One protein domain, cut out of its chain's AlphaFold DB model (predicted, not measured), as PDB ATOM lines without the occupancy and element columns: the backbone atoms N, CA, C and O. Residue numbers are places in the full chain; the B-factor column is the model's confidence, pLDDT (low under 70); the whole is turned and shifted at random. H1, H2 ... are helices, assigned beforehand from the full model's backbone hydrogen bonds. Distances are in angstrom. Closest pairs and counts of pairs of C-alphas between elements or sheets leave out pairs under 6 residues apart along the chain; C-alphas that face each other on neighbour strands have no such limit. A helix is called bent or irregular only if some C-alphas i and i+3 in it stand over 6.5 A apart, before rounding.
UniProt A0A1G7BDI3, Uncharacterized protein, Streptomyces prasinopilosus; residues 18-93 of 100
ATOM      1  N   ALA A  18     197.448 254.408 224.432       55.22
ATOM      2  CA  ALA A  18     196.075 254.760 224.053       55.22
ATOM      3  C   ALA A  18     195.221 253.584 223.529       55.22
ATOM      4  O   ALA A  18     194.003 253.715 223.419       55.22
ATOM      5  N   LYS A  19     195.836 252.445 223.178       54.59
ATOM      6  CA  LYS A  19     195.153 251.246 222.654       54.59
ATOM      7  C   LYS A  19     195.034 250.112 223.669       54.59
ATOM      8  O   LYS A  19     194.479 249.063 223.334       54.59
ATOM      9  N   LEU A  20     195.566 250.281 224.878       60.25
ATOM     10  CA  LEU A  20     195.505 249.238 225.895       60.25
ATOM     11  C   LEU A  20     194.050 249.079 226.356       60.25
ATOM     12  O   LEU A  20     193.417 250.074 226.715       60.25
ATOM     13  N   PRO A  21     193.492 247.853 226.339       59.91
ATOM     14  CA  PRO A  21     192.131 247.644 226.798       59.91
ATOM     15  C   PRO A  21     192.034 248.064 228.265       59.91
ATOM     16  O   PRO A  21     192.820 247.622 229.105       59.91
ATOM     17  N   LEU A  22     191.058 248.918 228.574       64.06
ATOM     18  CA  LEU A  22     190.698 249.327 229.935       64.06
ATOM     19  C   LEU A  22     189.893 248.221 230.638       64.06
ATOM     20  O   LEU A  22     188.850 248.465 231.243       64.06
ATOM     21  N   ASP A  23     190.352 246.975 230.518       72.75
ATOM     22  CA  ASP A  23     189.754 245.836 231.200       72.75
ATOM     23  C   ASP A  23     190.234 245.828 232.652       72.75
ATOM     24  O   ASP A  23     191.373 245.485 232.972       72.75
ATOM     25  N   ARG A  24     189.343 246.245 233.550       70.81
ATOM     26  CA  ARG A  24     189.616 246.311 234.983       70.81
ATOM     27  C   ARG A  24     190.054 244.962 235.563       70.81
ATOM     28  O   ARG A  24     190.928 244.948 236.426       70.81
ATOM     29  N   GLU A  25     189.468 243.854 235.114       75.94
ATOM     30  CA  GLU A  25     189.798 242.518 235.621       75.94
ATOM     31  C   GLU A  25     191.228 242.131 235.231       75.94
ATOM     32  O   GLU A  25     191.991 241.625 236.058       75.94
ATOM     33  N   LEU A  26     191.632 242.464 234.002       78.38
ATOM     34  CA  LEU A  26     193.003 242.285 233.532       78.38
ATOM     35  C   LEU A  26     194.007 243.040 234.418       78.38
ATOM     36  O   LEU A  26     195.010 242.461 234.841       78.38
ATOM     37  N   TYR A  27     193.729 244.306 234.743       72.56
ATOM     38  CA  TYR A  27     194.606 245.113 235.597       72.56
ATOM     39  C   TYR A  27     194.681 244.600 237.034       72.56
ATOM     40  O   TYR A  27     195.766 244.538 237.612       72.56
ATOM     41  N   GLU A  28     193.550 244.199 237.617       77.44
ATOM     42  CA  GLU A  28     193.523 243.621 238.961       77.44
ATOM     43  C   GLU A  28     194.317 242.305 239.024       77.44
ATOM     44  O   GLU A  28     195.054 242.070 239.986       77.44
ATOM     45  N   ASN A  29     194.224 241.468 237.988       79.62
ATOM     46  CA  ASN A  29     194.988 240.226 237.887       79.62
ATOM     47  C   ASN A  29     196.489 240.478 237.691       79.62
ATOM     48  O   ASN A  29     197.304 239.803 238.323       79.62
ATOM     49  N   LEU A  30     196.864 241.481 236.892       75.44
ATOM     50  CA  LEU A  30     198.258 241.886 236.714       75.44
ATOM     51  C   LEU A  30     198.882 242.361 238.033       75.44
ATOM     52  O   LEU A  30     199.967 241.910 238.395       75.44
ATOM     53  N   VAL A  31     198.186 243.220 238.787       77.44
ATOM     54  CA  VAL A  31     198.664 243.700 240.096       77.44
ATOM     55  C   VAL A  31     198.855 242.535 241.065       77.44
ATOM     56  O   VAL A  31     199.897 242.443 241.713       77.44
ATOM     57  N   LYS A  32     197.891 241.608 241.138       80.62
ATOM     58  CA  LYS A  32     198.010 240.408 241.978       80.62
ATOM     59  C   LYS A  32     199.211 239.552 241.581       80.62
ATOM     60  O   LYS A  32     199.948 239.125 242.461       80.62
ATOM     61  N   ALA A  33     199.425 239.329 240.285       80.38
ATOM     62  CA  ALA A  33     200.549 238.542 239.788       80.38
ATOM     63  C   ALA A  33     201.904 239.188 240.125       80.38
ATOM     64  O   ALA A  33     202.819 238.495 240.560       80.38
ATOM     65  N   VAL A  34     202.018 240.515 239.985       75.12
ATOM     66  CA  VAL A  34     203.231 241.261 240.356       75.12
ATOM     67  C   VAL A  34     203.486 241.189 241.865       75.12
ATOM     68  O   VAL A  34     204.614 240.933 242.270       75.12
ATOM     69  N   LEU A  35     202.456 241.372 242.698       78.12
ATOM     70  CA  LEU A  35     202.588 241.337 244.162       78.12
ATOM     71  C   LEU A  35     202.842 239.930 244.722       78.12
ATOM     72  O   LEU A  35     203.483 239.796 245.760       78.12
ATOM     73  N   ALA A  36     202.331 238.888 244.063       82.56
ATOM     74  CA  ALA A  36     202.533 237.498 244.464       82.56
ATOM     75  C   ALA A  36     203.912 236.952 244.063       82.56
ATOM     76  O   ALA A  36     204.273 235.849 244.473       82.56
ATOM     77  N   ARG A  37     204.678 237.697 243.258       70.88
ATOM     78  CA  ARG A  37     206.008 237.283 242.821       70.88
ATOM     79  C   ARG A  37     206.999 237.369 243.981       70.88
ATOM     80  O   ARG A  37     207.262 238.444 244.511       70.88
ATOM     81  N   THR A  38     207.574 236.228 244.343       69.56
ATOM     82  CA  THR A  38     208.547 236.084 245.443       69.56
ATOM     83  C   THR A  38     209.990 235.937 244.954       69.56
ATOM     84  O   THR A  38     210.933 236.054 245.726       69.56
ATOM     85  N   ASP A  39     210.160 235.692 243.661       65.88
ATOM     86  CA  ASP A  39     211.388 235.387 242.940       65.88
ATOM     87  C   ASP A  39     211.719 236.534 241.969       65.88
ATOM     88  O   ASP A  39     211.465 236.509 240.758       65.88
ATOM     89  N   ALA A  40     212.275 237.603 242.542       61.16
ATOM     90  CA  ALA A  40     212.832 238.738 241.806       61.16
ATOM     91  C   ALA A  40     214.257 238.464 241.280       61.16
ATOM     92  O   ALA A  40     214.896 239.339 240.702       61.16
ATOM     93  N   GLU A  41     214.775 237.251 241.446       64.06
ATOM     94  CA  GLU A  41     216.109 236.873 240.988       64.06
ATOM     95  C   GLU A  41     215.966 235.938 239.787       64.06
ATOM     96  O   GLU A  41     215.586 234.780 239.928       64.06
ATOM     97  N   GLY A  42     216.209 236.452 238.578       67.75
ATOM     98  CA  GLY A  42     216.224 235.601 237.382       67.75
ATOM     99  C   GLY A  42     216.014 236.305 236.047       67.75
ATOM    100  O   GLY A  42     216.332 235.724 235.013       67.75
ATOM    101  N   LEU A  43     215.507 237.541 236.034       70.31
ATOM    102  CA  LEU A  43     215.423 238.321 234.799       70.31
ATOM    103  C   LEU A  43     216.712 239.111 234.573       70.31
ATOM    104  O   LEU A  43     217.333 239.592 235.521       70.31
ATOM    105  N   ALA A  44     217.103 239.252 233.308       79.19
ATOM    106  CA  ALA A  44     218.161 240.183 232.952       79.19
ATOM    107  C   ALA A  44     217.706 241.614 233.280       79.19
ATOM    108  O   ALA A  44     216.523 241.931 233.168       79.19
ATOM    109  N   GLU A  45     218.643 242.493 233.630       76.88
ATOM    110  CA  GLU A  45     218.383 243.911 233.934       76.88
ATOM    111  C   GLU A  45     217.500 244.587 232.872       76.88
ATOM    112  O   GLU A  45     216.496 245.220 233.188       76.88
ATOM    113  N   ARG A  46     217.762 244.301 231.592       74.12
ATOM    114  CA  ARG A  46     216.941 244.780 230.471       74.12
ATOM    115  C   ARG A  46     215.489 244.324 230.503       74.12
ATOM    116  O   ARG A  46     214.610 245.046 230.047       74.12
ATOM    117  N   ASP A  47     215.211 243.118 230.982       74.50
ATOM    118  CA  ASP A  47     213.834 242.643 231.082       74.50
ATOM    119  C   ASP A  47     213.103 243.369 232.227       74.50
ATOM    120  O   ASP A  47     211.912 243.650 232.093       74.50
ATOM    121  N   TYR A  48     213.804 243.776 233.297       75.00
ATOM    122  CA  TYR A  48     213.244 244.669 234.319       75.00
ATOM    123  C   TYR A  48     212.938 246.063 233.773       75.00
ATOM    124  O   TYR A  48     211.855 246.585 234.036       75.00
ATOM    125  N   GLU A  49     213.827 246.633 232.959       76.38
ATOM    126  CA  GLU A  49     213.591 247.917 232.286       76.38
ATOM    127  C   GLU A  49     212.358 247.856 231.369       76.38
ATOM    128  O   GLU A  49     211.518 248.755 231.380       76.38
ATOM    129  N   GLN A  50     212.200 246.768 230.603       76.31
ATOM    130  CA  GLN A  50     211.038 246.568 229.730       76.31
ATOM    131  C   GLN A  50     209.737 246.371 230.520       76.31
ATOM    132  O   GLN A  50     208.696 246.908 230.137       76.31
ATOM    133  N   VAL A  51     209.783 245.638 231.636       75.19
ATOM    134  CA  VAL A  51     208.632 245.492 232.539       75.19
ATOM    135  C   VAL A  51     208.254 246.843 233.145       75.19
ATOM    136  O   VAL A  51     207.076 247.201 233.126       75.19
ATOM    137  N   ALA A  52     209.229 247.621 233.623       76.94
ATOM    138  CA  ALA A  52     208.997 248.955 234.172       76.94
ATOM    139  C   ALA A  52     208.343 249.876 233.132       76.94
ATOM    140  O   ALA A  52     207.323 250.503 233.415       76.94
ATOM    141  N   LEU A  53     208.862 249.877 231.901       78.81
ATOM    142  CA  LEU A  53     208.297 250.616 230.775       78.81
ATOM    143  C   LEU A  53     206.827 250.275 230.522       78.81
ATOM    144  O   LEU A  53     205.986 251.169 230.417       78.81
ATOM    145  N   HIS A  54     206.509 248.984 230.447       75.88
ATOM    146  CA  HIS A  54     205.154 248.532 230.157       75.88
ATOM    147  C   HIS A  54     204.179 248.882 231.291       75.88
ATOM    148  O   HIS A  54     203.095 249.411 231.038       75.88
ATOM    149  N   LEU A  55     204.582 248.664 232.548       79.25
ATOM    150  CA  LEU A  55     203.772 249.001 233.724       79.25
ATOM    151  C   LEU A  55     203.505 250.509 233.826       79.25
ATOM    152  O   LEU A  55     202.385 250.912 234.138       79.25
ATOM    153  N   THR A  56     204.495 251.347 233.513       78.38
ATOM    154  CA  THR A  56     204.326 252.804 233.477       78.38
ATOM    155  C   THR A  56     203.340 253.243 232.398       78.38
ATOM    156  O   THR A  56     202.498 254.100 232.677       78.38
ATOM    157  N   GLY A  57     203.384 252.646 231.203       79.62
ATOM    158  CA  GLY A  57     202.414 252.936 230.141       79.62
ATOM    159  C   GLY A  57     200.980 252.557 230.527       79.62
ATOM    160  O   GLY A  57     200.051 253.352 230.380       79.62
ATOM    161  N   HIS A  58     200.801 251.385 231.137       78.62
ATOM    162  CA  HIS A  58     199.509 250.943 231.665       78.62
ATOM    163  C   HIS A  58     198.965 251.855 232.773       78.62
ATOM    164  O   HIS A  58     197.793 252.230 232.755       78.62
ATOM    165  N   ALA A  59     199.812 252.255 233.723       79.12
ATOM    166  CA  ALA A  59     199.412 253.150 234.803       79.12
ATOM    167  C   ALA A  59     198.956 254.523 234.277       79.12
ATOM    168  O   ALA A  59     197.990 255.092 234.786       79.12
ATOM    169  N   ARG A  60     199.599 255.035 233.219       79.31
ATOM    170  CA  ARG A  60     199.196 256.276 232.539       79.31
ATOM    171  C   ARG A  60     197.846 256.143 231.839       79.31
ATOM    172  O   ARG A  60     197.016 257.039 231.981       79.31
ATOM    173  N   ALA A  61     197.604 255.032 231.143       77.00
ATOM    174  CA  ALA A  61     196.319 254.762 230.499       77.00
ATOM    175  C   ALA A  61     195.170 254.721 231.524       77.00
ATOM    176  O   ALA A  61     194.154 255.393 231.344       77.00
ATOM    177  N   VAL A  62     195.369 254.026 232.652       75.62
ATOM    178  CA  VAL A  62     194.400 253.985 233.761       75.62
ATOM    179  C   VAL A  62     194.188 255.372 234.372       75.62
ATOM    180  O   VAL A  62     193.050 255.773 234.605       75.62
ATOM    181  N   ALA A  63     195.254 256.144 234.598       77.75
ATOM    182  CA  ALA A  63     195.132 257.503 235.122       77.75
ATOM    183  C   ALA A  63     194.331 258.418 234.177       77.75
ATOM    184  O   ALA A  63     193.509 259.214 234.631       77.75
ATOM    185  N   SER A  64     194.534 258.288 232.863       76.94
ATOM    186  CA  SER A  64     193.775 259.028 231.853       76.94
ATOM    187  C   SER A  64     192.292 258.646 231.841       76.94
ATOM    188  O   SER A  64     191.446 259.531 231.726       76.94
ATOM    189  N   ASP A  65     191.966 257.360 231.987       74.25
ATOM    190  CA  ASP A  65     190.580 256.882 232.075       74.25
ATOM    191  C   ASP A  65     189.872 257.398 233.335       74.25
ATOM    192  O   ASP A  65     188.780 257.954 233.255       74.25
ATOM    193  N   VAL A  66     190.530 257.330 234.496       73.25
ATOM    194  CA  VAL A  66     189.969 257.841 235.761       73.25
ATOM    195  C   VAL A  66     189.746 259.361 235.714       73.25
ATOM    196  O   VAL A  66     188.802 259.856 236.329       73.25
ATOM    197  N   ARG A  67     190.573 260.107 234.964       73.44
ATOM    198  CA  ARG A  67     190.386 261.549 234.707       73.44
ATOM    199  C   ARG A  67     189.243 261.840 233.727       73.44
ATOM    200  O   ARG A  67     188.766 262.976 233.690       73.44
ATOM    201  N   HIS A  68     188.812 260.868 232.921       70.00
ATOM    202  CA  HIS A  68     187.823 261.093 231.874       70.00
ATOM    203  C   HIS A  68     186.422 261.343 232.487       70.00
ATOM    204  O   HIS A  68     185.874 260.469 233.160       70.00
ATOM    205  N   PRO A  69     185.779 262.507 232.251       59.75
ATOM    206  CA  PRO A  69     184.558 262.908 232.965       59.75
ATOM    207  C   PRO A  69     183.283 262.111 232.633       59.75
ATOM    208  O   PRO A  69     182.241 262.368 233.231       59.75
ATOM    209  N   ALA A  70     183.326 261.180 231.676       52.72
ATOM    210  CA  ALA A  70     182.138 260.582 231.057       52.72
ATOM    211  C   ALA A  70     181.394 259.542 231.912       52.72
ATOM    212  O   ALA A  70     180.446 258.928 231.429       52.72
ATOM    213  N   THR A  71     181.761 259.341 233.179       52.34
ATOM    214  CA  THR A  71     180.925 258.552 234.091       52.34
ATOM    215  C   THR A  71     180.280 259.458 235.132       52.34
ATOM    216  O   THR A  71     180.872 259.803 236.149       52.34
ATOM    217  N   GLU A  72     179.006 259.786 234.898       51.00
ATOM    218  CA  GLU A  72     178.048 260.442 235.810       51.00
ATOM    219  C   GLU A  72     177.845 259.727 237.163       51.00
ATOM    220  O   GLU A  72     176.932 260.044 237.926       51.00
ATOM    221  N   ARG A  73     178.677 258.748 237.518       55.00
ATOM    222  CA  ARG A  73     178.659 258.184 238.859       55.00
ATOM    223  C   ARG A  73     179.483 259.088 239.751       55.00
ATOM    224  O   ARG A  73     180.691 259.200 239.574       55.00
ATOM    225  N   GLN A  74     178.802 259.683 240.727       54.53
ATOM    226  CA  GLN A  74     179.362 260.361 241.893       54.53
ATOM    227  C   GLN A  74     180.310 259.416 242.650       54.53
ATOM    228  O   GLN A  74     179.991 258.878 243.706       54.53
ATOM    229  N   ARG A  75     181.490 259.153 242.088       56.84
ATOM    230  CA  ARG A  75     182.618 258.632 242.841       56.84
ATOM    231  C   ARG A  75     183.039 259.743 243.807       56.84
ATOM    232  O   ARG A  75     182.901 260.918 243.453       56.84
ATOM    233  N   PRO A  76     183.569 259.423 244.995       60.03
ATOM    234  CA  PRO A  76     184.230 260.425 245.814       60.03
ATOM    235  C   PRO A  76     185.459 260.928 245.043       60.03
ATOM    236  O   PRO A  76     186.535 260.337 245.132       60.03
ATOM    237  N   ARG A  77     185.266 261.988 244.237       63.41
ATOM    238  CA  ARG A  77     186.285 262.638 243.389       63.41
ATOM    239  C   ARG A  77     187.577 262.850 244.165       63.41
ATOM    240  O   ARG A  77     188.639 262.507 243.680       63.41
ATOM    241  N   THR A  78     187.448 263.224 245.435       70.56
ATOM    242  CA  THR A  78     188.552 263.461 246.362       70.56
ATOM    243  C   THR A  78     189.574 262.322 246.435       70.56
ATOM    244  O   THR A  78     190.766 262.600 246.410       70.56
ATOM    245  N   LEU A  79     189.160 261.048 246.511       73.12
ATOM    246  CA  LEU A  79     190.130 259.946 246.616       73.12
ATOM    247  C   LEU A  79     190.785 259.640 245.265       73.12
ATOM    248  O   LEU A  79     191.981 259.370 245.213       73.12
ATOM    249  N   ALA A  80     190.010 259.704 244.180       74.38
ATOM    250  CA  ALA A  80     190.540 259.520 242.833       74.38
ATOM    251  C   ALA A  80     191.566 260.611 242.499       74.38
ATOM    252  O   ALA A  80     192.643 260.291 242.013       74.38
ATOM    253  N   ASP A  81     191.280 261.866 242.842       77.31
ATOM    254  CA  ASP A  81     192.174 263.004 242.621       77.31
ATOM    255  C   ASP A  81     193.484 262.864 243.416       77.31
ATOM    256  O   ASP A  81     194.561 263.090 242.867       77.31
ATOM    257  N   VAL A  82     193.416 262.426 244.681       82.25
ATOM    258  CA  VAL A  82     194.608 262.166 245.512       82.25
ATOM    259  C   VAL A  82     195.465 261.049 244.916       82.25
ATOM    260  O   VAL A  82     196.668 261.230 244.733       82.25
ATOM    261  N   VAL A  83     194.851 259.915 244.566       81.50
ATOM    262  CA  VAL A  83     195.567 258.775 243.970       81.50
ATOM    263  C   VAL A  83     196.155 259.151 242.609       81.50
ATOM    264  O   VAL A  83     197.277 258.761 242.304       81.50
ATOM    265  N   LEU A  84     195.440 259.939 241.803       80.56
ATOM    266  CA  LEU A  84     195.928 260.432 240.517       80.56
ATOM    267  C   LEU A  84     197.116 261.379 240.672       80.56
ATOM    268  O   LEU A  84     198.056 261.289 239.888       80.56
ATOM    269  N   HIS A  85     197.082 262.274 241.659       81.50
ATOM    270  CA  HIS A  85     198.181 263.193 241.935       81.50
ATOM    271  C   HIS A  85     199.439 262.443 242.398       81.50
ATOM    272  O   HIS A  85     200.535 262.685 241.895       81.50
ATOM    273  N   GLU A  86     199.280 261.477 243.305       83.81
ATOM    274  CA  GLU A  86     200.381 260.628 243.767       83.81
ATOM    275  C   GLU A  86     200.942 259.759 242.633       83.81
ATOM    276  O   GLU A  86     202.161 259.655 242.464       83.81
ATOM    277  N   ALA A  87     200.061 259.163 241.824       82.56
ATOM    278  CA  ALA A  87     200.450 258.374 240.664       82.56
ATOM    279  C   ALA A  87     201.210 259.225 239.642       82.56
ATOM    280  O   ALA A  87     202.250 258.797 239.158       82.56
ATOM    281  N   GLU A  88     200.753 260.441 239.347       82.12
ATOM    282  CA  GLU A  88     201.449 261.360 238.444       82.12
ATOM    283  C   GLU A  88     202.847 261.713 238.953       82.12
ATOM    284  O   GLU A  88     203.808 261.622 238.189       82.12
ATOM    285  N   GLY A  89     202.988 262.008 240.250       80.75
ATOM    286  CA  GLY A  89     204.293 262.228 240.872       80.75
ATOM    287  C   GLY A  89     205.236 261.038 240.674       80.75
ATOM    288  O   GLY A  89     206.372 261.214 240.237       80.75
ATOM    289  N   ARG A  90     204.753 259.810 240.893       79.50
ATOM    290  CA  ARG A  90     205.549 258.582 240.710       79.50
ATOM    291  C   ARG A  90     205.867 258.272 239.245       79.50
ATOM    292  O   ARG A  90     206.960 257.806 238.949       79.50
ATOM    293  N   LEU A  91     204.938 258.542 238.329       74.56
ATOM    294  CA  LEU A  91     205.074 258.278 236.889       74.56
ATOM    295  C   LEU A  91     205.859 259.363 236.134       74.56
ATOM    296  O   LEU A  91     206.171 259.178 234.951       74.56
ATOM    297  N   SER A  92     206.127 260.498 236.789       75.62
ATOM    298  CA  SER A  92     206.937 261.600 236.257       75.62
ATOM    299  C   SER A  92     208.442 261.324 236.312       75.62
ATOM    300  O   SER A  92     209.205 261.963 235.589       75.62
ATOM    301  N   VAL A  93     208.869 260.357 237.129       77.94
ATOM    302  CA  VAL A  93     210.268 259.937 237.220       77.94
ATOM    303  C   VAL A  93     210.649 259.181 235.950       77.94
ATOM    304  O   VAL A  93     210.002 258.203 235.572       77.94
TER     305      VAL A  93
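This is residues 18 to 93 of the 100 residues of an uncharacterized protein of Streptomyces prasinopilosus (UniProt A0A1G7BDI3). One long helix, H2, makes the longest axis of a loose, elongated model; H3 folds back beside its second half as a helical hairpin, and H1 lies off a different side of H2, near it without touching it. The two links run as loops past the ends of H2, and residues 36 to 39, 41 to 44 and 68 to 76 in them stick out from the rest. The printed part has 76 residues with three named helices, in the order H1, H2, H3, and no named strand; the class is all helix. The whole is loose, with a radius of gyration of the C-alphas of 14.5 A, and spans 45 by 26 by 24 A.

Begin at Ala 18 and go along to H1, residues 24 to 35, then through a short link of 9 residues to H2, residues 45 to 67. Compare the C-alphas of these two helices and you will find no pair within 8 A but 6 pairs within 10 A: H1 and H2 are near each other. Go on through a second short link of 9 residues to H3, residues 77 to 91. H2 touches H3 with residues 56 to 66 alone; look at the C-alphas of Ala 63 and Leu 84, the closest of the two helices, 6.2 A apart. H2 and H3 run opposite ways at a shallow tilt of 27 degrees and form a helical hairpin. H1 and H3 are apart. In the backbones of H1, H2 and H3, every O i to N i+4 pair is within hydrogen-bond range.

Find C-alpha 24 at (189.616, 246.311, 234.983); from there H1 runs 16.7 A to C-alpha 35. Next find C-alpha 45 at (218.383, 243.911, 233.934), where H2 begins; it runs 33.1 A to C-alpha 67 at (190.386, 261.549, 234.707). H3 begins at C-alpha 77 and runs 20.4 A to C-alpha 91 at (205.074, 258.278, 236.889). None of the three helices is bent.

Look for the two C-alphas farthest apart in Gly 42 and Glu 72, one in each link, 45.6 A from each other. The C-alphas of Ala 18 and Val 93, the first and last printed, are 20.0 A apart. Without the stretches that stand free, the body has 46 residues and spans 27 by 25 by 21 A. The printed part has no cut, and neither link is long. The mean pLDDT of the printed part is 72.6; look in the B-factor column at residues 18 to 22, 38 to 42 and 69 to 77 for the values under 70.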